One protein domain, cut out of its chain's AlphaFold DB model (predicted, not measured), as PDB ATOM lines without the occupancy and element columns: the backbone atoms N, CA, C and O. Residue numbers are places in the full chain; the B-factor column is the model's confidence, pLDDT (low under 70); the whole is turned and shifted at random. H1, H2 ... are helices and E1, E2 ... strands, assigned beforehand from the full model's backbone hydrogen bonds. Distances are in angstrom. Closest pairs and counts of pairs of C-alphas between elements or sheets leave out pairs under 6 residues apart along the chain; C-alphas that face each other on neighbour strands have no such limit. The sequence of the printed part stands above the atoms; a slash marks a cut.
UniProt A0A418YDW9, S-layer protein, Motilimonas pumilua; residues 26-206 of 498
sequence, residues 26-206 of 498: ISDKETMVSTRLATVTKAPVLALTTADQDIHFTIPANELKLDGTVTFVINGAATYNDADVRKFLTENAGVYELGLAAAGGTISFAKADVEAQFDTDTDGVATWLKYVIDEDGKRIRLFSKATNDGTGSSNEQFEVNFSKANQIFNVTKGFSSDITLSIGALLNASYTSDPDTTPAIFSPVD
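Overview. This is residues 26 to 206 of the 498 residues of the protein "S-layer protein" of Motilimonas pumilua (UniProt A0A418YDW9). Two twisted antiparallel sheets, E9-E10-E3-E13-E14 and E2-E11-E5-E6, stand partly face to face as an incomplete sandwich with crossed strands. H2 reaches from E9 to E5 along one side, H3 packs on E5, and the parallel pair E1 and E15 lies with H1 toward one end of the long axis. The printed part has 181 residues, in order E1 H1 E2 E3 E4 H2 E5 E6 H3, then E7 to E15. It is mostly strand, with under half of the residues in named elements, and compact: radius of gyration of the C-alphas 16.1 A, spans 50 by 37 by 31 A.

Arrangement. Begin at E1, residues 35 to 38, the parallel neighbour of E15, residues 202 to 205; N 37 and O 203 are 2.9 A apart. Next comes H1, residues 43 to 46; its closest C-alphas to E12, residues 169 to 171, are those of Leu 46 and Val 171, 5.6 A. E12 is the antiparallel neighbour of E4, residues 78 to 80; N 79 and O 170 are 2.9 A apart. E2, residues 55 to 59, is an edge strand beside E11, residues 156 to 160, then the hairpin of E5, residues 95 to 101, and E6, residues 108 to 110. Look for N 57 and O 158 at 3.0 A, N 99 and O 159 at 2.8 A, and N 96 and O 109 at 3.0 A. E3, residues 69 to 75, is inner in the twisted sheet, between the hairpin of E9, residues 131 to 134, and E10, residues 139 to 143, and that of E13, residues 180 to 187, and E14, residues 190 to 197. Here N 132 and O 141 are 3.0 A apart, N 70 and O 142 2.9 A, N 71 and O 184 2.8 A, N 183 and O 196 2.8 A. The closest C-alphas of E2 and E13, Ile 59 and Ala 185, are 7.4 A apart. H2, residues 82 to 88, only grazes the five-stranded sheet, with residues 82 to 86. H3, residues 111 to 117, is on the four-stranded sheet, height 7.5 A. E7, residues 120 to 122, and E8, residues 127 to 129, form a hairpin, with N 121 and O 128 2.9 A apart; E8 runs on into E9. Every O i to N i+4 pair is within hydrogen-bond range in H2, 2 of 3 in H3; H1 is too short for one.

Along the chain. Find C-alpha 35, where E1 begins, at (-34.546, 11.339, 18.707). E3 is 18.4 A long. E13 runs 22.6 A from C-alpha 180 at (-44.223, 6.075, 17.771); E14, 17.2 A, bends by 78 degrees at residue 193.

Size, cuts and confidence. The farthest C-alphas, Val 40 and Thr 151, are 50.2 A apart. The printed part has no cut; E10 to E11 is the long link. pLDDT is under 70 at residues 102 to 105 and 147 to 153.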
ATOM      1  N   ILE A  26     -43.544  -0.490   6.731       89.56
ATOM      2  CA  ILE A  26     -42.427   0.436   6.924       89.56
ATOM      3  C   ILE A  26     -41.132  -0.316   6.606       89.56
ATOM      4  O   ILE A  26     -40.849  -1.368   7.180       89.56
ATOM      5  N   SER A  27     -40.372   0.194   5.641       86.31
ATOM      6  CA  SER A  27     -39.281  -0.542   4.988       86.31
ATOM      7  C   SER A  27     -37.929  -0.397   5.694       86.31
ATOM      8  O   SER A  27     -37.044  -1.223   5.504       86.31
ATOM      9  N   ASP A  28     -37.769   0.632   6.519       82.62
ATOM     10  CA  ASP A  28     -36.510   1.093   7.114       82.62
ATOM     11  C   ASP A  28     -36.444   0.907   8.640       82.62
ATOM     12  O   ASP A  28     -35.538   1.427   9.292       82.62
ATOM     13  N   LYS A  29     -37.352   0.113   9.224       85.88
ATOM     14  CA  LYS A  29     -37.470  -0.053  10.687       85.88
ATOM     15  C   LYS A  29     -36.161  -0.396  11.395       85.88
ATOM     16  O   LYS A  29     -35.926   0.082  12.498       85.88
ATOM     17  N   GLU A  30     -35.328  -1.241  10.796       83.06
ATOM     18  CA  GLU A  30     -34.080  -1.697  11.420       83.06
ATOM     19  C   GLU A  30     -33.000  -0.606  11.475       83.06
ATOM     20  O   GLU A  30     -32.074  -0.699  12.277       83.06
ATOM     21  N   THR A  31     -33.119   0.431  10.641       82.19
ATOM     22  CA  THR A  31     -32.157   1.538  10.544       82.19
ATOM     23  C   THR A  31     -32.653   2.832  11.188       82.19
ATOM     24  O   THR A  31     -31.887   3.787  11.290       82.19
ATOM     25  N   MET A  32     -33.911   2.880  11.639       82.88
ATOM     26  CA  MET A  32     -34.469   4.058  12.302       82.88
ATOM     27  C   MET A  32     -33.825   4.284  13.678       82.88
ATOM     28  O   MET A  32     -33.862   3.428  14.560       82.88
ATOM     29  N   VAL A  33     -33.286   5.485  13.880       81.69
ATOM     30  CA  VAL A  33     -32.756   5.993  15.154       81.69
ATOM     31  C   VAL A  33     -33.751   6.970  15.770       81.69
ATOM     32  O   VAL A  33     -34.166   7.926  15.123       81.69
ATOM     33  N   SER A  34     -34.091   6.761  17.038       87.44
ATOM     34  CA  SER A  34     -34.980   7.649  17.792       87.44
ATOM     35  C   SER A  34     -34.286   8.951  18.200       87.44
ATOM     36  O   SER A  34     -33.142   8.934  18.672       87.44
ATOM     37  N   THR A  35     -34.995  10.077  18.112       89.69
ATOM     38  CA  THR A  35     -34.546  11.339  18.707       89.69
ATOM     39  C   THR A  35     -34.717  11.267  20.227       89.69
ATOM     40  O   THR A  35     -35.828  11.200  20.758       89.69
ATOM     41  N   ARG A  36     -33.605  11.282  20.964       90.62
ATOM     42  CA  ARG A  36     -33.611  11.157  22.427       90.62
ATOM     43  C   ARG A  36     -33.828  12.525  23.060       90.62
ATOM     44  O   ARG A  36     -33.004  13.417  22.873       90.62
ATOM     45  N   LEU A  37     -34.894  12.695  23.836       92.69
ATOM     46  CA  LEU A  37     -35.184  13.962  24.514       92.69
ATOM     47  C   LEU A  37     -35.105  13.791  26.024       92.69
ATOM     48  O   LEU A  37     -35.652  12.839  26.585       92.69
ATOM     49  N   ALA A  38     -34.473  14.755  26.686       93.69
ATOM     50  CA  ALA A  38     -34.415  14.779  28.134       93.69
ATOM     51  C   ALA A  38     -35.823  14.953  28.720       93.69
ATOM     52  O   ALA A  38     -36.539  15.901  28.373       93.69
ATOM     53  N   THR A  39     -36.203  14.080  29.650       93.69
ATOM     54  CA  THR A  39     -37.528  14.077  30.304       93.69
ATOM     55  C   THR A  39     -37.846  15.383  31.040       93.69
ATOM     56  O   THR A  39     -39.008  15.782  31.146       93.69
ATOM     57  N   VAL A  40     -36.806  16.086  31.491       95.12
ATOM     58  CA  VAL A  40     -36.855  17.388  32.177       95.12
ATOM     59  C   VAL A  40     -36.838  18.595  31.230       95.12
ATOM     60  O   VAL A  40     -36.690  19.731  31.676       95.12
ATOM     61  N   THR A  41     -36.951  18.396  29.914       95.19
ATOM     62  CA  THR A  41     -37.023  19.516  28.964       95.19
ATOM     63  C   THR A  41     -38.308  20.319  29.179       95.19
ATOM     64  O   THR A  41     -39.409  19.769  29.279       95.19
ATOM     65  N   LYS A  42     -38.191  21.648  29.209       94.75
ATOM     66  CA  LYS A  42     -39.335  22.548  29.367       94.75
ATOM     67  C   LYS A  42     -40.235  22.522  28.130       94.75
ATOM     68  O   LYS A  42     -39.763  22.492  26.996       94.75
ATOM     69  N   ALA A  43     -41.545  22.632  28.353       91.56
ATOM     70  CA  ALA A  43     -42.558  22.569  27.294       91.56
ATOM     71  C   ALA A  43     -42.314  23.527  26.102       91.56
ATOM     72  O   ALA A  43     -42.456  23.073  24.969       91.56
ATOM     73  N   PRO A  44     -41.894  24.799  26.294       90.00
ATOM     74  CA  PRO A  44     -41.622  25.695  25.168       90.00
ATOM     75  C   PRO A  44     -40.481  25.227  24.260       90.00
ATOM     76  O   PRO A  44     -40.451  25.612  23.100       90.00
ATOM     77  N   VAL A  45     -39.544  24.427  24.778       91.25
ATOM     78  CA  VAL A  45     -38.435  23.871  23.991       91.25
ATOM     79  C   VAL A  45     -38.845  22.566  23.317       91.25
ATOM     80  O   VAL A  45     -38.499  22.363  22.161       91.25
ATOM     81  N   LEU A  46     -39.623  21.714  23.996       90.44
ATOM     82  CA  LEU A  46     -40.162  20.478  23.405       90.44
ATOM     83  C   LEU A  46     -41.047  20.740  22.179       90.44
ATOM     84  O   LEU A  46     -41.056  19.940  21.252       90.44
ATOM     85  N   ALA A  47     -41.754  21.873  22.148       85.38
ATOM     86  CA  ALA A  47     -42.530  22.296  20.982       85.38
ATOM     87  C   ALA A  47     -41.659  22.656  19.762       85.38
ATOM     88  O   ALA A  47     -42.175  22.784  18.660       85.38
ATOM     89  N   LEU A  48     -40.346  22.837  19.949       86.31
ATOM     90  CA  LEU A  48     -39.397  23.158  18.880       86.31
ATOM     91  C   LEU A  48     -38.617  21.924  18.395       86.31
ATOM     92  O   LEU A  48     -37.711  22.052  17.571       86.31
ATOM     93  N   THR A  49     -38.930  20.740  18.924       84.50
ATOM     94  CA  THR A  49     -38.240  19.499  18.586       84.50
ATOM     95  C   THR A  49     -38.603  19.018  17.178       84.50
ATOM     96  O   THR A  49     -39.710  19.220  16.685       84.50
ATOM     97  N   THR A  50     -37.643  18.360  16.530       86.56
ATOM     98  CA  THR A  50     -37.789  17.731  15.212       86.56
ATOM     99  C   THR A  50     -37.349  16.274  15.327       86.56
ATOM    100  O   THR A  50     -36.439  15.983  16.102       86.56
ATOM    101  N   ALA A  51     -38.032  15.369  14.628       85.19
ATOM    102  CA  ALA A  51     -37.604  13.975  14.544       85.19
ATOM    103  C   ALA A  51     -36.408  13.877  13.589       85.19
ATOM    104  O   ALA A  51     -36.383  14.573  12.585       85.19
ATOM    105  N   ASP A  52     -35.435  13.018  13.874       80.06
ATOM    106  CA  ASP A  52     -34.205  12.917  13.071       80.06
ATOM    107  C   ASP A  52     -34.322  11.985  11.854       80.06
ATOM    108  O   ASP A  52     -33.368  11.854  11.092       80.06
ATOM    109  N   GLN A  53     -35.463  11.314  11.679       80.62
ATOM    110  CA  GLN A  53     -35.639  10.251  10.687       80.62
ATOM    111  C   GLN A  53     -36.619  10.637   9.597       80.62
ATOM    112  O   GLN A  53     -37.622  11.283   9.876       80.62
ATOM    113  N   ASP A  54     -36.361  10.142   8.394       88.44
ATOM    114  CA  ASP A  54     -37.347  10.053   7.321       88.44
ATOM    115  C   ASP A  54     -38.000   8.665   7.373       88.44
ATOM    116  O   ASP A  54     -37.439   7.737   7.957       88.44
ATOM    117  N   ILE A  55     -39.212   8.524   6.834       89.25
ATOM    118  CA  ILE A  55     -39.950   7.255   6.891       89.25
ATOM    119  C   ILE A  55     -40.290   6.779   5.493       89.25
ATOM    120  O   ILE A  55     -40.999   7.469   4.757       89.25
ATOM    121  N   HIS A  56     -39.873   5.552   5.187       91.19
ATOM    122  CA  HIS A  56     -40.234   4.856   3.961       91.19
ATOM    123  C   HIS A  56     -41.303   3.811   4.241       91.19
ATOM    124  O   HIS A  56     -41.083   2.861   4.995       91.19
ATOM    125  N   PHE A  57     -42.455   3.926   3.589       90.69
ATOM    126  CA  PHE A  57     -43.518   2.938   3.735       90.69
ATOM    127  C   PHE A  57     -44.141   2.557   2.401       90.69
ATOM    128  O   PHE A  57     -44.126   3.307   1.429       90.69
ATOM    129  N   THR A  58     -44.683   1.348   2.360       89.94
ATOM    130  CA  THR A  58     -45.363   0.797   1.195       89.94
ATOM    131  C   THR A  58     -46.825   0.560   1.533       89.94
ATOM    132  O   THR A  58     -47.120  -0.145   2.496       89.94
ATOM    133  N   ILE A  59     -47.729   1.118   0.731       87.38
ATOM    134  CA  ILE A  59     -49.150   0.767   0.756       87.38
ATOM    135  C   ILE A  59     -49.383  -0.318  -0.308       87.38
ATOM    136  O   ILE A  59     -48.927  -0.167  -1.451       87.38
ATOM    137  N   PRO A  60     -50.057  -1.430   0.029       85.12
ATOM    138  CA  PRO A  60     -50.316  -2.487  -0.937       85.12
ATOM    139  C   PRO A  60     -51.151  -2.017  -2.129       85.12
ATOM    140  O   PRO A  60     -51.960  -1.091  -2.037       85.12
ATOM    141  N   ALA A  61     -50.957  -2.690  -3.264       79.38
ATOM    142  CA  ALA A  61     -51.664  -2.380  -4.499       79.38
ATOM    143  C   ALA A  61     -53.183  -2.311  -4.284       79.38
ATOM    144  O   ALA A  61     -53.794  -3.217  -3.714       79.38
ATOM    145  N   ASN A  62     -53.790  -1.265  -4.837       75.06
ATOM    146  CA  ASN A  62     -55.210  -0.966  -4.728       75.06
ATOM    147  C   ASN A  62     -55.699  -0.623  -3.308       75.06
ATOM    148  O   ASN A  62     -56.906  -0.516  -3.160       75.06
ATOM    149  N   GLU A  63     -54.870  -0.444  -2.272       79.25
ATOM    150  CA  GLU A  63     -55.382  -0.115  -0.923       79.25
ATOM    151  C   GLU A  63     -55.566   1.392  -0.677       79.25
ATOM    152  O   GLU A  63     -56.382   1.780   0.164       79.25
ATOM    153  N   LEU A  64     -54.909   2.256  -1.460       79.00
ATOM    154  CA  LEU A  64     -55.197   3.692  -1.518       79.00
ATOM    155  C   LEU A  64     -56.228   3.963  -2.627       79.00
ATOM    156  O   LEU A  64     -55.886   4.144  -3.790       79.00
ATOM    157  N   LYS A  65     -57.520   3.932  -2.280       72.56
ATOM    158  CA  LYS A  65     -58.630   4.100  -3.243       72.56
ATOM    159  C   LYS A  65     -59.235   5.510  -3.207       72.56
ATOM    160  O   LYS A  65     -58.944   6.292  -2.303       72.56
ATOM    161  N   LEU A  66     -60.104   5.778  -4.186       72.69
ATOM    162  CA  LEU A  66     -60.972   6.954  -4.352       72.69
ATOM    163  C   LEU A  66     -61.473   7.515  -3.012       72.69
ATOM    164  O   LEU A  66     -62.120   6.792  -2.254       72.69
ATOM    165  N   ASP A  67     -61.209   8.797  -2.757       73.12
ATOM    166  CA  ASP A  67     -61.621   9.521  -1.540       73.12
ATOM    167  C   ASP A  67     -61.134   8.882  -0.220       73.12
ATOM    168  O   ASP A  67     -61.707   9.098   0.855       73.12
ATOM    169  N   GLY A  68     -60.081   8.068  -0.290       86.25
ATOM    170  CA  GLY A  68     -59.394   7.499   0.859       86.25
ATOM    171  C   GLY A  68     -58.487   8.508   1.559       86.25
ATOM    172  O   GLY A  68     -58.309   9.653   1.134       86.25
ATOM    173  N   THR A  69     -57.885   8.083   2.669       90.00
ATOM    174  CA  THR A  69     -56.884   8.894   3.365       90.00
ATOM    175  C   THR A  69     -55.689   8.075   3.814       90.00
ATOM    176  O   THR A  69     -55.872   7.015   4.411       90.00
ATOM    177  N   VAL A  70     -54.482   8.607   3.634       91.75
ATOM    178  CA  VAL A  70     -53.288   8.112   4.333       91.75
ATOM    179  C   VAL A  70     -53.268   8.725   5.727       91.75
ATOM    180  O   VAL A  70     -53.499   9.927   5.884       91.75
ATOM    181  N   THR A  71     -53.027   7.910   6.748       93.75
ATOM    182  CA  THR A  71     -53.077   8.337   8.145       93.75
ATOM    183  C   THR A  71     -51.746   8.190   8.846       93.75
ATOM    184  O   THR A  71     -51.124   7.138   8.735       93.75
ATOM    185  N   PHE A  72     -51.390   9.188   9.649       95.19
ATOM    186  CA  PHE A  72     -50.249   9.149  10.563       95.19
ATOM    187  C   PHE A  72     -50.756   9.404  11.981       95.19
ATOM    188  O   PHE A  72     -51.136  10.531  12.304       95.19
ATOM    189  N   VAL A  73     -50.789   8.369  12.817       96.69
ATOM    190  CA  VAL A  73     -51.305   8.429  14.193       96.69
ATOM    191  C   VAL A  73     -50.147   8.426  15.178       96.69
ATOM    192  O   VAL A  73     -49.352   7.494  15.189       96.69
ATOM    193  N   ILE A  74     -50.065   9.443  16.030       96.75
ATOM    194  CA  ILE A  74     -49.122   9.488  17.145       96.75
ATOM    195  C   ILE A  74     -49.611   8.561  18.254       96.75
ATOM    196  O   ILE A  74     -50.663   8.794  18.855       96.75
ATOM    197  N   ASN A  75     -48.780   7.588  18.610       96.44
ATOM    198  CA  ASN A  75     -48.933   6.813  19.831       96.44
ATOM    199  C   ASN A  75     -48.004   7.381  20.904       96.44
ATOM    200  O   ASN A  75     -46.807   7.549  20.679       96.44
ATOM    201  N   GLY A  76     -48.549   7.663  22.085       94.69
ATOM    202  CA  GLY A  76     -47.790   8.219  23.205       94.69
ATOM    203  C   GLY A  76     -48.058   9.704  23.444       94.69
ATOM    204  O   GLY A  76     -49.082  10.261  23.035       94.69
ATOM    205  N   ALA A  77     -47.161  10.352  24.182       94.25
ATOM    206  CA  ALA A  77     -47.384  11.673  24.762       94.25
ATOM    207  C   ALA A  77     -46.918  12.826  23.850       94.25
ATOM    208  O   ALA A  77     -46.097  13.644  24.249       94.25
ATOM    209  N   ALA A  78     -47.457  12.910  22.631       94.88
ATOM    210  CA  ALA A  78     -47.278  14.061  21.738       94.88
ATOM    211  C   ALA A  78     -48.530  14.336  20.895       94.88
ATOM    212  O   ALA A  78     -49.374  13.460  20.754       94.88
ATOM    213  N   THR A  79     -48.679  15.537  20.351       95.38
ATOM    214  CA  THR A  79     -49.738  15.884  19.381       95.38
ATOM    215  C   THR A  79     -49.119  16.585  18.183       95.38
ATOM    216  O   THR A  79     -47.973  17.020  18.256       95.38
ATOM    217  N   TYR A  80     -49.852  16.706  17.087       94.94
ATOM    218  CA  TYR A  80     -49.420  17.509  15.957       94.94
ATOM    219  C   TYR A  80     -49.654  19.001  16.199       94.94
ATOM    220  O   TYR A  80     -50.654  19.412  16.790       94.94
ATOM    221  N   ASN A  81     -48.732  19.819  15.704       93.50
ATOM    222  CA  ASN A  81     -48.886  21.260  15.601       93.50
ATOM    223  C   ASN A  81     -49.463  21.610  14.225       93.50
ATOM    224  O   ASN A  81     -48.766  21.516  13.220       93.50
ATOM    225  N   ASP A  82     -50.730  22.022  14.172       90.62
ATOM    226  CA  ASP A  82     -51.445  22.271  12.912       90.62
ATOM    227  C   ASP A  82     -50.747  23.287  11.994       90.62
ATOM    228  O   ASP A  82     -50.609  23.058  10.793       90.62
ATOM    229  N   ALA A  83     -50.234  24.386  12.555       89.56
ATOM    230  CA  ALA A  83     -49.574  25.420  11.763       89.56
ATOM    231  C   ALA A  83     -48.280  24.907  11.108       89.56
ATOM    232  O   ALA A  83     -48.010  25.212   9.941       89.56
ATOM    233  N   ASP A  84     -47.504  24.107  11.839       93.38
ATOM    234  CA  ASP A  84     -46.248  23.546  11.345       93.38
ATOM    235  C   ASP A  84     -46.475  22.327  10.442       93.38
ATOM    236  O   ASP A  84     -45.756  22.165   9.457       93.38
ATOM    237  N   VAL A  85     -47.533  21.537  10.670       94.44
ATOM    238  CA  VAL A  85     -47.978  20.493   9.730       94.44
ATOM    239  C   VAL A  85     -48.368  21.109   8.391       94.44
ATOM    240  O   VAL A  85     -47.902  20.639   7.354       94.44
ATOM    241  N   ARG A  86     -49.148  22.200   8.380       93.50
ATOM    242  CA  ARG A  86     -49.474  22.912   7.135       93.50
ATOM    243  C   ARG A  86     -48.213  23.313   6.385       93.50
ATOM    244  O   ARG A  86     -48.118  23.095   5.181       93.50
ATOM    245  N   LYS A  87     -47.252  23.908   7.095       92.44
ATOM    246  CA  LYS A  87     -45.983  24.355   6.517       92.44
ATOM    247  C   LYS A  87     -45.175  23.185   5.955       92.44
ATOM    248  O   LYS A  87     -44.634  23.316   4.864       92.44
ATOM    249  N   PHE A  88     -45.122  22.061   6.664       93.62
ATOM    250  CA  PHE A  88     -44.450  20.841   6.218       93.62
ATOM    251  C   PHE A  88     -45.081  20.249   4.948       93.62
ATOM    252  O   PHE A  88     -44.375  19.803   4.049       93.62
ATOM    253  N   LEU A  89     -46.410  20.306   4.838       94.62
ATOM    254  CA  LEU A  89     -47.166  19.817   3.683       94.62
ATOM    255  C   LEU A  89     -47.309  20.851   2.551       94.62
ATOM    256  O   LEU A  89     -47.990  20.581   1.561       94.62
ATOM    257  N   THR A  90     -46.715  22.039   2.695       95.31
ATOM    258  CA  THR A  90     -46.747  23.101   1.683       95.31
ATOM    259  C   THR A  90     -45.687  22.850   0.615       95.31
ATOM    260  O   THR A  90     -44.538  22.544   0.923       95.31
ATOM    261  N   GLU A  91     -46.063  23.029  -0.649       94.31
ATOM    262  CA  GLU A  91     -45.138  22.972  -1.777       94.31
ATOM    263  C   GLU A  91     -44.107  24.101  -1.702       94.31
ATOM    264  O   GLU A  91     -44.447  25.266  -1.484       94.31
ATOM    265  N   ASN A  92     -42.841  23.761  -1.934       92.31
ATOM    266  CA  ASN A  92     -41.756  24.725  -1.993       92.31
ATOM    267  C   ASN A  92     -40.876  24.460  -3.216       92.31
ATOM    268  O   ASN A  92     -40.300  23.386  -3.358       92.31
ATOM    269  N   ALA A  93     -40.742  25.456  -4.093       91.31
ATOM    270  CA  ALA A  93     -39.888  25.403  -5.282       91.31
ATOM    271  C   ALA A  93     -40.147  24.186  -6.201       91.31
ATOM    272  O   ALA A  93     -39.231  23.656  -6.830       91.31
ATOM    273  N   GLY A  94     -41.407  23.771  -6.313       90.62
ATOM    274  CA  GLY A  94     -41.869  22.671  -7.152       90.62
ATOM    275  C   GLY A  94     -41.803  21.293  -6.498       90.62
ATOM    276  O   GLY A  94     -42.022  20.307  -7.205       90.62
ATOM    277  N   VAL A  95     -41.513  21.202  -5.194       92.31
ATOM    278  CA  VAL A  95     -41.421  19.931  -4.460       92.31
ATOM    279  C   VAL A  95     -42.205  19.940  -3.144       92.31
ATOM    280  O   VAL A  95     -42.410  20.992  -2.542       92.31
ATOM    281  N   TYR A  96     -42.630  18.757  -2.703       93.69
ATOM    282  CA  TYR A  96     -43.181  18.501  -1.367       93.69
ATOM    283  C   TYR A  96     -42.169  17.734  -0.504       93.69
ATOM    284  O   TYR A  96     -41.204  17.183  -1.026       93.69
ATOM    285  N   GLU A  97     -42.409  17.647   0.806       92.38
ATOM    286  CA  GLU A  97     -41.650  16.762   1.711       92.38
ATOM    287  C   GLU A  97     -42.293  15.371   1.890       92.38
ATOM    288  O   GLU A  97     -41.795  14.537   2.644       92.38
ATOM    289  N   LEU A  98     -43.387  15.117   1.164       91.12
ATOM    290  CA  LEU A  98     -43.954  13.794   0.909       91.12
ATOM    291  C   LEU A  98     -43.618  13.408  -0.534       91.12
ATOM    292  O   LEU A  98     -44.032  14.097  -1.466       91.12
ATOM    293  N   GLY A  99     -42.886  12.317  -0.706       85.69
ATOM    294  CA  GLY A  99     -42.539  11.738  -1.994       85.69
ATOM    295  C   GLY A  99     -43.275  10.428  -2.236       85.69
ATOM    296  O   GLY A  99     -43.708   9.753  -1.299       85.69
ATOM    297  N   LEU A 100     -43.403  10.055  -3.506       87.06
ATOM    298  CA  LEU A 100     -43.942   8.760  -3.900       87.06
ATOM    299  C   LEU A 100     -43.222   8.178  -5.113       87.06
ATOM    300  O   LEU A 100     -42.690   8.903  -5.956       87.06
ATOM    301  N   ALA A 101     -43.262   6.858  -5.231       79.94
ATOM    302  CA  ALA A 101     -42.864   6.131  -6.424       79.94
ATOM    303  C   ALA A 101     -43.964   5.165  -6.859       79.94
ATOM    304  O   ALA A 101     -44.599   4.491  -6.044       79.94
ATOM    305  N   ALA A 102     -44.120   5.034  -8.178       61.94
ATOM    306  CA  ALA A 102     -44.733   3.844  -8.755       61.94
ATOM    307  C   ALA A 102     -43.809   2.633  -8.513       61.94
ATOM    308  O   ALA A 102     -42.588   2.790  -8.486       61.94
ATOM    309  N   ALA A 103     -44.382   1.442  -8.329       56.34
ATOM    310  CA  ALA A 103     -43.694   0.279  -7.762       56.34
ATOM    311  C   ALA A 103     -42.253   0.036  -8.242       56.34
ATOM    312  O   ALA A 103     -42.006  -0.230  -9.422       56.34
ATOM    313  N   GLY A 104     -41.314   0.054  -7.289       56.03
ATOM    314  CA  GLY A 104     -39.893  -0.223  -7.515       56.03
ATOM    315  C   GLY A 104     -39.135   0.902  -8.228       56.03
ATOM    316  O   GLY A 104     -37.978   0.707  -8.606       56.03
ATOM    317  N   GLY A 105     -39.785   2.046  -8.452       68.44
ATOM    318  CA  GLY A 105     -39.194   3.246  -9.027       68.44
ATOM    319  C   GLY A 105     -38.483   4.122  -7.994       68.44
ATOM    320  O   GLY A 105     -38.548   3.899  -6.790       68.44
ATOM    321  N   THR A 106     -37.791   5.146  -8.482       82.38
ATOM    322  CA  THR A 106     -37.199   6.192  -7.638       82.38
ATOM    323  C   THR A 106     -38.302   7.069  -7.047       82.38
ATOM    324  O   THR A 106     -39.179   7.510  -7.791       82.38
ATOM    325  N   ILE A 107     -38.246   7.338  -5.737       87.69
ATOM    326  CA  ILE A 107     -39.149   8.285  -5.071       87.69
ATOM    327  C   ILE A 107     -39.022   9.661  -5.729       87.69
ATOM    328  O   ILE A 107     -37.922  10.197  -5.884       87.69
ATOM    329  N   SER A 108     -40.161  10.228  -6.121       89.31
ATOM    330  CA  SER A 108     -40.273  11.589  -6.625       89.31
ATOM    331  C   SER A 108     -41.019  12.460  -5.624       89.31
ATOM    332  O   SER A 108     -42.121  12.136  -5.187       89.31
ATOM    333  N   PHE A 109     -40.418  13.603  -5.312       91.44
ATOM    334  CA  PHE A 109     -41.014  14.673  -4.512       91.44
ATOM    335  C   PHE A 109     -41.620  15.777  -5.384       91.44
ATOM    336  O   PHE A 109     -42.055  16.811  -4.876       91.44
ATOM    337  N   ALA A 110     -41.597  15.608  -6.709       92.19
ATOM    338  CA  ALA A 110     -42.045  16.632  -7.635       92.19
ATOM    339  C   ALA A 110     -43.545  16.888  -7.475       92.19
ATOM    340  O   ALA A 110     -44.354  15.960  -7.434       92.19
ATOM    341  N   LYS A 111     -43.921  18.168  -7.479       91.06
ATOM    342  CA  LYS A 111     -45.305  18.631  -7.351       91.06
ATOM    343  C   LYS A 111     -46.291  17.835  -8.208       91.06
ATOM    344  O   LYS A 111     -47.321  17.402  -7.710       91.06
ATOM    345  N   ALA A 112     -45.962  17.631  -9.484       89.19
ATOM    346  CA  ALA A 112     -46.845  16.955 -10.433       89.19
ATOM    347  C   ALA A 112     -47.153  15.501 -10.040       89.19
ATOM    348  O   ALA A 112     -48.279  15.054 -10.242       89.19
ATOM    349  N   ASP A 113     -46.180  14.792  -9.467       87.75
ATOM    350  CA  ASP A 113     -46.335  13.390  -9.080       87.75
ATOM    351  C   ASP A 113     -47.159  13.277  -7.790       87.75
ATOM    352  O   ASP A 113     -48.065  12.450  -7.696       87.75
ATOM    353  N   VAL A 114     -46.912  14.163  -6.820       89.44
ATOM    354  CA  VAL A 114     -47.634  14.183  -5.535       89.44
ATOM    355  C   VAL A 114     -49.088  14.619  -5.720       89.44
ATOM    356  O   VAL A 114     -50.006  13.958  -5.233       89.44
ATOM    357  N   GLU A 115     -49.333  15.671  -6.504       90.19
ATOM    358  CA  GLU A 115     -50.686  16.173  -6.801       90.19
ATOM    359  C   GLU A 115     -51.480  15.273  -7.759       90.19
ATOM    360  O   GLU A 115     -52.689  15.465  -7.952       90.19
ATOM    361  N   ALA A 116     -50.829  14.291  -8.389       85.12
ATOM    362  CA  ALA A 116     -51.535  13.238  -9.106       85.12
ATOM    363  C   ALA A 116     -52.279  12.305  -8.137       85.12
ATOM    364  O   ALA A 116     -53.355  11.827  -8.493       85.12
ATOM    365  N   GLN A 117     -51.749  12.105  -6.921       85.50
ATOM    366  CA  GLN A 117     -52.288  11.155  -5.943       85.50
ATOM    367  C   GLN A 117     -53.040  11.782  -4.773       85.50
ATOM    368  O   GLN A 117     -53.951  11.144  -4.244       85.50
ATOM    369  N   PHE A 118     -52.714  13.013  -4.385       90.88
ATOM    370  CA  PHE A 118     -53.340  13.692  -3.250       90.88
ATOM    371  C   PHE A 118     -54.134  14.924  -3.677       90.88
ATOM    372  O   PHE A 118     -53.784  15.622  -4.634       90.88
ATOM    373  N   ASP A 119     -55.205  15.198  -2.937       92.38
ATOM    374  CA  ASP A 119     -55.903  16.476  -3.010       92.38
ATOM    375  C   ASP A 119     -55.024  17.593  -2.431       92.38
ATOM    376  O   ASP A 119     -54.232  17.383  -1.510       92.38
ATOM    377  N   THR A 120     -55.210  18.812  -2.931       94.69
ATOM    378  CA  THR A 120     -54.528  20.013  -2.441       94.69
ATOM    379  C   THR A 120     -55.511  21.117  -2.098       94.69
ATOM    380  O   THR A 120     -56.585  21.228  -2.692       94.69
ATOM    381  N   ASP A 121     -55.109  21.960  -1.154       95.06
ATOM    382  CA  ASP A 121     -55.746  23.236  -0.857       95.06
ATOM    383  C   ASP A 121     -54.792  24.386  -1.215       95.06
ATOM    384  O   ASP A 121     -53.574  24.221  -1.330       95.06
ATOM    385  N   THR A 122     -55.346  25.582  -1.405       92.81
ATOM    386  CA  THR A 122     -54.560  26.789  -1.668       92.81
ATOM    387  C   THR A 122     -55.217  28.023  -1.066       92.81
ATOM    388  O   THR A 122     -56.441  28.133  -1.015       92.81
ATOM    389  N   ASP A 123     -54.400  28.980  -0.636       91.31
ATOM    390  CA  ASP A 123     -54.832  30.324  -0.232       91.31
ATOM    391  C   ASP A 123     -54.573  31.373  -1.332       91.31
ATOM    392  O   ASP A 123     -54.716  32.575  -1.104       91.31
ATOM    393  N   GLY A 124     -54.200  30.923  -2.536       86.94
ATOM    394  CA  GLY A 124     -53.819  31.765  -3.670       86.94
ATOM    395  C   GLY A 124     -52.350  32.197  -3.676       86.94
ATOM    396  O   GLY A 124     -51.905  32.767  -4.671       86.94
ATOM    397  N   VAL A 125     -51.594  31.920  -2.608       86.81
ATOM    398  CA  VAL A 125     -50.150  32.198  -2.503       86.81
ATOM    399  C   VAL A 125     -49.359  30.903  -2.346       86.81
ATOM    400  O   VAL A 125     -48.357  30.714  -3.030       86.81
ATOM    401  N   ALA A 126     -49.823  30.012  -1.477       91.12
ATOM    402  CA  ALA A 126     -49.247  28.702  -1.231       91.12
ATOM    403  C   ALA A 126     -50.245  27.596  -1.593       91.12
ATOM    404  O   ALA A 126     -51.467  27.775  -1.511       91.12
ATOM    405  N   THR A 127     -49.714  26.441  -1.980       94.69
ATOM    406  CA  THR A 127     -50.470  25.200  -2.182       94.69
ATOM    407  C   THR A 127     -49.934  24.164  -1.203       94.69
ATOM    408  O   THR A 127     -48.720  24.035  -1.063       94.69
ATOM    409  N   TRP A 128     -50.817  23.454  -0.510       95.44
ATOM    410  CA  TRP A 128     -50.441  22.384   0.416       95.44
ATOM    411  C   TRP A 128     -51.321  21.158   0.204       95.44
ATOM    412  O   TRP A 128     -52.442  21.268  -0.298       95.44
ATOM    413  N   LEU A 129     -50.818  19.986   0.593       95.38
ATOM    414  CA  LEU A 129     -51.609  18.757   0.560       95.38
ATOM    415  C   LEU A 129     -52.792  18.885   1.514       95.38
ATOM    416  O   LEU A 129     -52.621  19.271   2.667       95.38
ATOM    417  N   LYS A 130     -53.993  18.564   1.042       95.12
ATOM    418  CA  LYS A 130     -55.210  18.650   1.841       95.12
ATOM    419  C   LYS A 130     -55.141  17.651   2.989       95.12
ATOM    420  O   LYS A 130     -54.952  16.450   2.774       95.12
ATOM    421  N   TYR A 131     -55.339  18.145   4.208       95.50
ATOM    422  CA  TYR A 131     -55.259  17.332   5.413       95.50
ATOM    423  C   TYR A 131     -56.277  17.752   6.476       95.50
ATOM    424  O   TYR A 131     -56.809  18.861   6.460       95.50
ATOM    425  N   VAL A 132     -56.545  16.845   7.414       95.31
ATOM    426  CA  VAL A 132     -57.250  17.131   8.670       95.31
ATOM    427  C   VAL A 132     -56.445  16.546   9.821       95.31
ATOM    428  O   VAL A 132     -55.931  15.433   9.709       95.31
ATOM    429  N   ILE A 133     -56.374  17.283  10.929       96.25
ATOM    430  CA  ILE A 133     -55.910  16.762  12.214       96.25
ATOM    431  C   ILE A 133     -57.130  16.437  13.079       96.25
ATOM    432  O   ILE A 133     -57.978  17.297  13.316       96.25
ATOM    433  N   ASP A 134     -57.226  15.196  13.547       94.50
ATOM    434  CA  ASP A 134     -58.262  14.741  14.475       94.50
ATOM    435  C   ASP A 134     -57.692  13.829  15.576       94.50
ATOM    436  O   ASP A 134     -56.491  13.871  15.854       94.50
ATOM    437  N   GLU A 135     -58.563  13.098  16.284       93.69
ATOM    438  CA  GLU A 135     -58.212  12.307  17.476       93.69
ATOM    439  C   GLU A 135     -57.455  13.148  18.513       93.69
ATOM    440  O   GLU A 135     -56.348  12.816  18.923       93.69
ATOM    441  N   ASP A 136     -58.033  14.294  18.887       94.62
ATOM    442  CA  ASP A 136     -57.450  15.237  19.852       94.62
ATOM    443  C   ASP A 136     -56.019  15.682  19.492       94.62
ATOM    444  O   ASP A 136     -55.162  15.876  20.355       94.62
ATOM    445  N   GLY A 137     -55.746  15.835  18.192       95.00
ATOM    446  CA  GLY A 137     -54.435  16.250  17.696       95.00
ATOM    447  C   GLY A 137     -53.474  15.096  17.418       95.00
ATOM    448  O   GLY A 137     -52.308  15.351  17.132       95.00
ATOM    449  N   LYS A 138     -53.911  13.836  17.529       97.12
ATOM    450  CA  LYS A 138     -53.043  12.657  17.391       97.12
ATOM    451  C   LYS A 138     -52.946  12.119  15.978       97.12
ATOM    452  O   LYS A 138     -51.964  11.448  15.689       97.12
ATOM    453  N   ARG A 139     -53.919  12.377  15.105       96.25
ATOM    454  CA  ARG A 139     -53.933  11.797  13.758       96.25
ATOM    455  C   ARG A 139     -53.965  12.864  12.682       96.25
ATOM    456  O   ARG A 139     -54.886  13.673  12.652       96.25
ATOM    457  N   ILE A 140     -53.013  12.799  11.754       95.81
ATOM    458  CA  ILE A 140     -53.114  13.459  10.447       95.81
ATOM    459  C   ILE A 140     -53.808  12.499   9.484       95.81
ATOM    460  O   ILE A 140     -53.440  11.326   9.412       95.81
ATOM    461  N   ARG A 141     -54.774  13.006   8.714       94.12
ATOM    462  CA  ARG A 141     -55.346  12.337   7.540       94.12
ATOM    463  C   ARG A 141     -55.060  13.160   6.292       94.12
ATOM    464  O   ARG A 141     -55.571  14.272   6.187       94.12
ATOM    465  N   LEU A 142     -54.276  12.614   5.366       93.69
ATOM    466  CA  LEU A 142     -54.020  13.181   4.038       93.69
ATOM    467  C   LEU A 142     -55.019  12.603   3.042       93.69
ATOM    468  O   LEU A 142     -55.158  11.385   2.978       93.69
ATOM    469  N   PHE A 143     -55.705  13.444   2.272       91.50
ATOM    470  CA  PHE A 143     -56.766  12.994   1.365       91.50
ATOM    471  C   PHE A 143     -56.205  12.573   0.009       91.50
ATOM    472  O   PHE A 143     -55.561  13.375  -0.671       91.50
ATOM    473  N   SER A 144     -56.461  11.324  -0.390       88.62
ATOM    474  CA  SER A 144     -56.165  10.877  -1.748       88.62
ATOM    475  C   SER A 144     -57.141  11.514  -2.732       88.62
ATOM    476  O   SER A 144     -58.272  11.873  -2.395       88.62
ATOM    477  N   LYS A 145     -56.692  11.668  -3.971       86.50
ATOM    478  CA  LYS A 145     -57.478  12.285  -5.029       86.50
ATOM    479  C   LYS A 145     -58.663  11.403  -5.402       86.50
ATOM    480  O   LYS A 145     -58.515  10.199  -5.615       86.50
ATOM    481  N   ALA A 146     -59.818  12.023  -5.625       71.00
ATOM    482  CA  ALA A 146     -61.049  11.357  -6.064       71.00
ATOM    483  C   ALA A 146     -60.940  10.632  -7.423       71.00
ATOM    484  O   ALA A 146     -61.881   9.973  -7.845       71.00
ATOM    485  N   THR A 147     -59.835  10.790  -8.155       69.69
ATOM    486  CA  THR A 147     -59.562  10.090  -9.423       69.69
ATOM    487  C   THR A 147     -58.570   8.941  -9.277       69.69
ATOM    488  O   THR A 147     -58.253   8.307 -10.279       69.69
ATOM    489  N   ASN A 148     -58.056   8.684  -8.070       66.62
ATOM    490  CA  ASN A 148     -57.213   7.529  -7.807       66.62
ATOM    491  C   ASN A 148     -58.103   6.276  -7.763       66.62
ATOM    492  O   ASN A 148     -58.643   5.895  -6.725       66.62
ATOM    493  N   ASP A 149     -58.340   5.682  -8.932       61.25
ATOM    494  CA  ASP A 149     -59.228   4.530  -9.096       61.25
ATOM    495  C   ASP A 149     -58.640   3.222  -8.556       61.25
ATOM    496  O   ASP A 149     -59.310   2.187  -8.601       61.25
ATOM    497  N   GLY A 150     -57.417   3.275  -8.008       57.00
ATOM    498  CA  GLY A 150     -56.735   2.135  -7.421       57.00
ATOM    499  C   GLY A 150     -56.638   0.980  -8.408       57.00
ATOM    500  O   GLY A 150     -56.789  -0.155  -7.990       57.00
ATOM    501  N   THR A 151     -56.483   1.247  -9.713       53.53
ATOM    502  CA  THR A 151     -56.334   0.202 -10.748       53.53
ATOM    503  C   THR A 151     -54.873  -0.173 -11.020       53.53
ATOM    504  O   THR A 151     -54.583  -0.990 -11.900       53.53
ATOM    505  N   GLY A 152     -53.934   0.398 -10.260       57.50
ATOM    506  CA  GLY A 152     -52.514   0.080 -10.337       57.50
ATOM    507  C   GLY A 152     -52.226  -1.333  -9.829       57.50
ATOM    508  O   GLY A 152     -52.468  -1.655  -8.673       57.50
ATOM    509  N   SER A 153     -51.636  -2.187 -10.667       55.97
ATOM    510  CA  SER A 153     -51.306  -3.579 -10.318       55.97
ATOM    511  C   SER A 153     -50.118  -3.724  -9.353       55.97
ATOM    512  O   SER A 153     -49.500  -4.786  -9.298       55.97
ATOM    513  N   SER A 154     -49.712  -2.652  -8.677       72.81
ATOM    514  CA  SER A 154     -48.410  -2.559  -8.036       72.81
ATOM    515  C   SER A 154     -48.458  -1.704  -6.776       72.81
ATOM    516  O   SER A 154     -49.180  -0.712  -6.750       72.81
ATOM    517  N   ASN A 155     -47.688  -2.085  -5.757       82.00
ATOM    518  CA  ASN A 155     -47.642  -1.365  -4.488       82.00
ATOM    519  C   ASN A 155     -47.153   0.076  -4.672       82.00
ATOM    520  O   ASN A 155     -46.290   0.348  -5.508       82.00
ATOM    521  N   GLU A 156     -47.675   0.974  -3.851       84.19
ATOM    522  CA  GLU A 156     -47.298   2.383  -3.838       84.19
ATOM    523  C   GLU A 156     -46.264   2.602  -2.740       84.19
ATOM    524  O   GLU A 156     -46.479   2.217  -1.589       84.19
ATOM    525  N   GLN A 157     -45.122   3.183  -3.099       88.75
ATOM    526  CA  GLN A 157     -44.046   3.472  -2.157       88.75
ATOM    527  C   GLN A 157     -44.045   4.958  -1.841       88.75
ATOM    528  O   GLN A 157     -44.172   5.778  -2.749       88.75
ATOM    529  N   PHE A 158     -43.874   5.287  -0.568       90.38
ATOM    530  CA  PHE A 158     -43.888   6.646  -0.051       90.38
ATOM    531  C   PHE A 158     -42.644   6.910   0.783       90.38
ATOM    532  O   PHE A 158     -42.145   6.015   1.469       90.38
ATOM    533  N   GLU A 159     -42.197   8.159   0.754       92.75
ATOM    534  CA  GLU A 159     -41.157   8.694   1.628       92.75
ATOM    535  C   GLU A 159     -41.680   9.978   2.265       92.75
ATOM    536  O   GLU A 159     -42.207  10.854   1.575       92.75
ATOM    537  N   VAL A 160     -41.571  10.089   3.586       91.75
ATOM    538  CA  VAL A 160     -41.929  11.305   4.321       91.75
ATOM    539  C   VAL A 160     -40.684  11.835   5.002       91.75
ATOM    540  O   VAL A 160     -40.143  11.170   5.889       91.75
ATOM    541  N   ASN A 161     -40.276  13.052   4.638       91.00
ATOM    542  CA  ASN A 161     -39.051  13.661   5.150       91.00
ATOM    543  C   ASN A 161     -39.258  14.293   6.535       91.00
ATOM    544  O   ASN A 161     -39.176  15.517   6.695       91.00
ATOM    545  N   PHE A 162     -39.577  13.484   7.548       88.06
ATOM    546  CA  PHE A 162     -39.781  13.981   8.911       88.06
ATOM    547  C   PHE A 162     -38.523  14.648   9.500       88.06
ATOM    548  O   PHE A 162     -38.675  15.547  10.328       88.06
ATOM    549  N   SER A 163     -37.320  14.347   8.990       85.69
ATOM    550  CA  SER A 163     -36.075  15.058   9.329       85.69
ATOM    551  C   SER A 163     -36.104  16.557   9.001       85.69
ATOM    552  O   SER A 163     -35.384  17.358   9.599       85.69
ATOM    553  N   LYS A 164     -36.971  16.968   8.069       86.50
ATOM    554  CA  LYS A 164     -37.194  18.372   7.688       86.50
ATOM    555  C   LYS A 164     -38.476  18.956   8.276       86.50
ATOM    556  O   LYS A 164     -38.740  20.153   8.109       86.50
ATOM    557  N   ALA A 165     -39.270  18.141   8.969       84.94
ATOM    558  CA  ALA A 165     -40.538  18.521   9.574       84.94
ATOM    559  C   ALA A 165     -40.321  19.278  10.890       84.94
ATOM    560  O   ALA A 165     -40.657  18.813  11.981       84.94
ATOM    561  N   ASN A 166     -39.742  20.473  10.774       83.81
ATOM    562  CA  ASN A 166     -39.433  21.318  11.916       83.81
ATOM    563  C   ASN A 166     -40.701  21.595  12.738       83.81
ATOM    564  O   ASN A 166     -41.613  22.252  12.240       83.81
ATOM    565  N   GLN A 167     -40.704  21.174  14.008       87.94
ATOM    566  CA  GLN A 167     -41.697  21.579  15.020       87.94
ATOM    567  C   GLN A 167     -43.124  21.056  14.787       87.94
ATOM    568  O   GLN A 167     -44.079  21.539  15.396       87.94
ATOM    569  N   ILE A 168     -43.298  20.033  13.940       91.69
ATOM    570  CA  ILE A 168     -44.634  19.463  13.699       91.69
ATOM    571  C   ILE A 168     -45.171  18.676  14.903       91.69
ATOM    572  O   ILE A 168     -46.372  18.415  14.972       91.69
ATOM    573  N   PHE A 169     -44.299  18.287  15.839       92.31
ATOM    574  CA  PHE A 169     -44.642  17.514  17.027       92.31
ATOM    575  C   PHE A 169     -44.617  18.397  18.276       92.31
ATOM    576  O   PHE A 169     -43.585  18.922  18.676       92.31
ATOM    577  N   ASN A 170     -45.751  18.473  18.959       92.69
ATOM    578  CA  ASN A 170     -45.870  19.014  20.306       92.69
ATOM    579  C   ASN A 170     -45.703  17.876  21.317       92.69
ATOM    580  O   ASN A 170     -46.687  17.236  21.702       92.69
ATOM    581  N   VAL A 171     -44.461  17.603  21.729       93.25
ATOM    582  CA  VAL A 171     -44.152  16.590  22.751       93.25
ATOM    583  C   VAL A 171     -44.550  17.092  24.140       93.25
ATOM    584  O   VAL A 171     -44.213  18.204  24.550       93.25
ATOM    585  N   THR A 172     -45.274  16.264  24.890       92.38
ATOM    586  CA  THR A 172     -45.725  16.592  26.242       92.38
ATOM    587  C   THR A 172     -44.557  16.537  27.224       92.38
ATOM    588  O   THR A 172     -43.814  15.558  27.291       92.38
ATOM    589  N   LYS A 173     -44.422  17.581  28.046       91.44
ATOM    590  CA  LYS A 173     -43.439  17.647  29.138       91.44
ATOM    591  C   LYS A 173     -43.565  16.447  30.087       91.44
ATOM    592  O   LYS A 173     -44.670  16.111  30.505       91.44
ATOM    593  N   GLY A 174     -42.426  15.871  30.481       88.12
ATOM    594  CA  GLY A 174     -42.370  14.758  31.434       88.12
ATOM    595  C   GLY A 174     -42.842  13.419  30.866       88.12
ATOM    596  O   GLY A 174     -43.228  12.542  31.634       88.12
ATOM    597  N   PHE A 175     -42.857  13.261  29.538       92.00
ATOM    598  CA  PHE A 175     -43.167  11.979  28.916       92.00
ATOM    599  C   PHE A 175     -42.175  10.893  29.366       92.00
ATOM    600  O   PHE A 175     -40.984  11.147  29.527       92.00
ATOM    601  N   SER A 176     -42.684   9.684  29.595       91.25
ATOM    602  CA  SER A 176     -41.931   8.578  30.207       91.25
ATOM    603  C   SER A 176     -41.924   7.302  29.363       91.25
ATOM    604  O   SER A 176     -41.438   6.270  29.815       91.25
ATOM    605  N   SER A 177     -42.504   7.345  28.167       94.19
ATOM    606  CA  SER A 177     -42.554   6.229  27.227       94.19
ATOM    607  C   SER A 177     -42.194   6.716  25.834       94.19
ATOM    608  O   SER A 177     -42.420   7.884  25.519       94.19
ATOM    609  N   ASP A 178     -41.704   5.809  24.998       95.31
ATOM    610  CA  ASP A 178     -41.463   6.100  23.589       95.31
ATOM    611  C   ASP A 178     -42.720   6.638  22.894       95.31
ATOM    612  O   ASP A 178     -43.857   6.281  23.229       95.31
ATOM    613  N   ILE A 179     -42.489   7.510  21.918       94.81
ATOM    614  CA  ILE A 179     -43.503   8.024  21.004       94.81
ATOM    615  C   ILE A 179     -43.251   7.373  19.648       94.81
ATOM    616  O   ILE A 179     -42.140   7.445  19.123       94.81
ATOM    617  N   THR A 180     -44.277   6.746  19.080       95.56
ATOM    618  CA  THR A 180     -44.223   6.075  17.771       95.56
ATOM    619  C   THR A 180     -45.305   6.622  16.847       95.56
ATOM    620  O   THR A 180     -46.238   7.292  17.297       95.56
ATOM    621  N   LEU A 181     -45.198   6.322  15.553       94.81
ATOM    622  CA  LEU A 181     -46.233   6.612  14.567       94.81
ATOM    623  C   LEU A 181     -46.831   5.311  14.039       94.81
ATOM    624  O   LEU A 181     -46.094   4.412  13.645       94.81
ATOM    625  N   SER A 182     -48.157   5.221  13.993       95.12
ATOM    626  CA  SER A 182     -48.855   4.206  13.201       95.12
ATOM    627  C   SER A 182     -49.273   4.802  11.863       95.12
ATOM    628  O   SER A 182     -49.943   5.838  11.819       95.12
ATOM    629  N   ILE A 183     -48.875   4.143  10.779       93.88
ATOM    630  CA  ILE A 183     -49.130   4.559   9.403       93.88
ATOM    631  C   ILE A 183     -50.131   3.592   8.786       93.88
ATOM    632  O   ILE A 183     -49.954   2.380   8.854       93.88
ATOM    633  N   GLY A 184     -51.189   4.132   8.192       91.56
ATOM    634  CA  GLY A 184     -52.283   3.336   7.646       91.56
ATOM    635  C   GLY A 184     -52.950   3.995   6.448       91.56
ATOM    636  O   GLY A 184     -52.732   5.173   6.161       91.56
ATOM    637  N   ALA A 185     -53.803   3.232   5.770       89.50
ATOM    638  CA  ALA A 185     -54.680   3.713   4.711       89.50
ATOM    639  C   ALA A 185     -56.142   3.468   5.114       89.50
ATOM    640  O   ALA A 185     -56.513   2.359   5.492       89.50
ATOM    641  N   LEU A 186     -56.968   4.513   5.082       86.69
ATOM    642  CA  LEU A 186     -58.388   4.471   5.437       86.69
ATOM    643  C   LEU A 186     -59.267   4.691   4.206       86.69
ATOM    644  O   LEU A 186     -59.009   5.572   3.388       86.69
ATOM    645  N   LEU A 187     -60.386   3.975   4.160       84.50
ATOM    646  CA  LEU A 187     -61.487   4.195   3.230       84.50
ATOM    647  C   LEU A 187     -62.814   3.928   3.945       84.50
ATOM    648  O   LEU A 187     -62.969   2.907   4.610       84.50
ATOM    649  N   ASN A 188     -63.801   4.820   3.806       80.69
ATOM    650  CA  ASN A 188     -65.141   4.644   4.393       80.69
ATOM    651  C   ASN A 188     -65.126   4.288   5.899       80.69
ATOM    652  O   ASN A 188     -65.885   3.432   6.351       80.69
ATOM    653  N   ALA A 189     -64.251   4.944   6.670       75.19
ATOM    654  CA  ALA A 189     -64.049   4.719   8.108       75.19
ATOM    655  C   ALA A 189     -63.543   3.312   8.495       75.19
ATOM    656  O   ALA A 189     -63.714   2.886   9.634       75.19
ATOM    657  N   SER A 190     -62.914   2.590   7.566       82.69
ATOM    658  CA  SER A 190     -62.223   1.323   7.824       82.69
ATOM    659  C   SER A 190     -60.819   1.365   7.236       82.69
ATOM    660  O   SER A 190     -60.606   1.970   6.186       82.69
ATOM    661  N   TYR A 191     -59.865   0.730   7.912       84.69
ATOM    662  CA  TYR A 191     -58.535   0.533   7.351       84.69
ATOM    663  C   TYR A 191     -58.614  -0.450   6.183       84.69
ATOM    664  O   TYR A 191     -59.312  -1.463   6.268       84.69
ATOM    665  N   THR A 192     -57.971  -0.101   5.073       81.19
ATOM    666  CA  THR A 192     -57.929  -0.926   3.859       81.19
ATOM    667  C   THR A 192     -56.874  -2.029   3.983       81.19
ATOM    668  O   THR A 192     -57.093  -3.152   3.541       81.19
ATOM    669  N   SER A 193     -55.812  -1.744   4.733       79.88
ATOM    670  CA  SER A 193     -54.781  -2.659   5.226       79.88
ATOM    671  C   SER A 193     -54.521  -2.390   6.707       79.88
ATOM    672  O   SER A 193     -54.740  -1.262   7.158       79.88
ATOM    673  N   ASP A 194     -54.020  -3.371   7.461       85.19
ATOM    674  CA  ASP A 194     -53.629  -3.114   8.851       85.19
ATOM    675  C   ASP A 194     -52.582  -1.971   8.907       85.19
ATOM    676  O   ASP A 194     -51.764  -1.832   7.990       85.19
ATOM    677  N   PRO A 195     -52.662  -1.055   9.894       90.94
ATOM    678  CA  PRO A 195     -51.642  -0.034  10.074       90.94
ATOM    679  C   PRO A 195     -50.366  -0.630  10.651       90.94
ATOM    680  O   PRO A 195     -50.413  -1.404  11.609       90.94
ATOM    681  N   ASP A 196     -49.232  -0.139  10.173       93.94
ATOM    682  CA  ASP A 196     -47.934  -0.535  10.690       93.94
ATOM    683  C   ASP A 196     -47.323   0.559  11.562       93.94
ATOM    684  O   ASP A 196     -47.513   1.753  11.333       93.94
ATOM    685  N   THR A 197     -46.616   0.152  12.612       93.56
ATOM    686  CA  THR A 197     -46.075   1.065  13.624       93.56
ATOM    687  C   THR A 197     -44.562   1.170  13.514       93.56
ATOM    688  O   THR A 197     -43.853   0.161  13.424       93.56
ATOM    689  N   THR A 198     -44.068   2.406  13.535       92.81
ATOM    690  CA  THR A 198     -42.641   2.715  13.542       92.81
ATOM    691  C   THR A 198     -41.995   2.258  14.855       92.81
ATOM    692  O   THR A 198     -42.655   2.205  15.899       92.81
ATOM    693  N   PRO A 199     -40.674   2.030  14.866       92.44
ATOM    694  CA  PRO A 199     -39.858   2.241  16.058       92.44
ATOM    695  C   PRO A 199     -40.084   3.634  16.679       92.44
ATOM    696  O   PRO A 199     -40.765   4.492  16.110       92.44
ATOM    697  N   ALA A 200     -39.512   3.872  17.858       91.94
ATOM    698  CA  ALA A 200     -39.605   5.172  18.516       91.94
ATOM    699  C   ALA A 200     -39.075   6.295  17.607       91.94
ATOM    700  O   ALA A 200     -37.947   6.225  17.126       91.94
ATOM    701  N   ILE A 201     -39.896   7.325  17.388       91.31
ATOM    702  CA  ILE A 201     -39.462   8.584  16.764       91.31
ATOM    703  C   ILE A 201     -38.906   9.546  17.819       91.31
ATOM    704  O   ILE A 201     -37.973  10.295  17.541       91.31
ATOM    705  N   PHE A 202     -39.438   9.470  19.045       92.56
ATOM    706  CA  PHE A 202     -38.876  10.119  20.221       92.56
ATOM    707  C   PHE A 202     -38.781   9.133  21.372       92.56
ATOM    708  O   PHE A 202     -39.746   8.421  21.665       92.56
ATOM    709  N   SER A 203     -37.650   9.163  22.069       92.38
ATOM    710  CA  SER A 203     -37.406   8.340  23.252       92.38
ATOM    711  C   SER A 203     -37.034   9.208  24.451       92.38
ATOM    712  O   SER A 203     -36.196  10.107  24.316       92.38
ATOM    713  N   PRO A 204     -37.631   8.964  25.628       93.12
ATOM    714  CA  PRO A 204     -37.286   9.690  26.838       93.12
ATOM    715  C   PRO A 204     -35.928   9.223  27.358       93.12
ATOM    716  O   PRO A 204     -35.642   8.027  27.412       93.12
ATOM    717  N   VAL A 205     -35.099  10.171  27.780       92.25
ATOM    718  CA  VAL A 205     -33.824   9.894  28.447       92.25
ATOM    719  C   VAL A 205     -33.618  10.810  29.641       92.25
ATOM    720  O   VAL A 205     -34.216  11.884  29.739       92.25
ATOM    721  N   ASP A 206     -32.730  10.402  30.536       93.19
ATOM    722  CA  ASP A 206     -32.142  11.320  31.505       93.19
ATOM    723  C   ASP A 206     -31.356  12.417  30.782       93.19
ATOM    724  O   ASP A 206     -30.903  12.236  29.652       93.19
TER     725      ASP A 206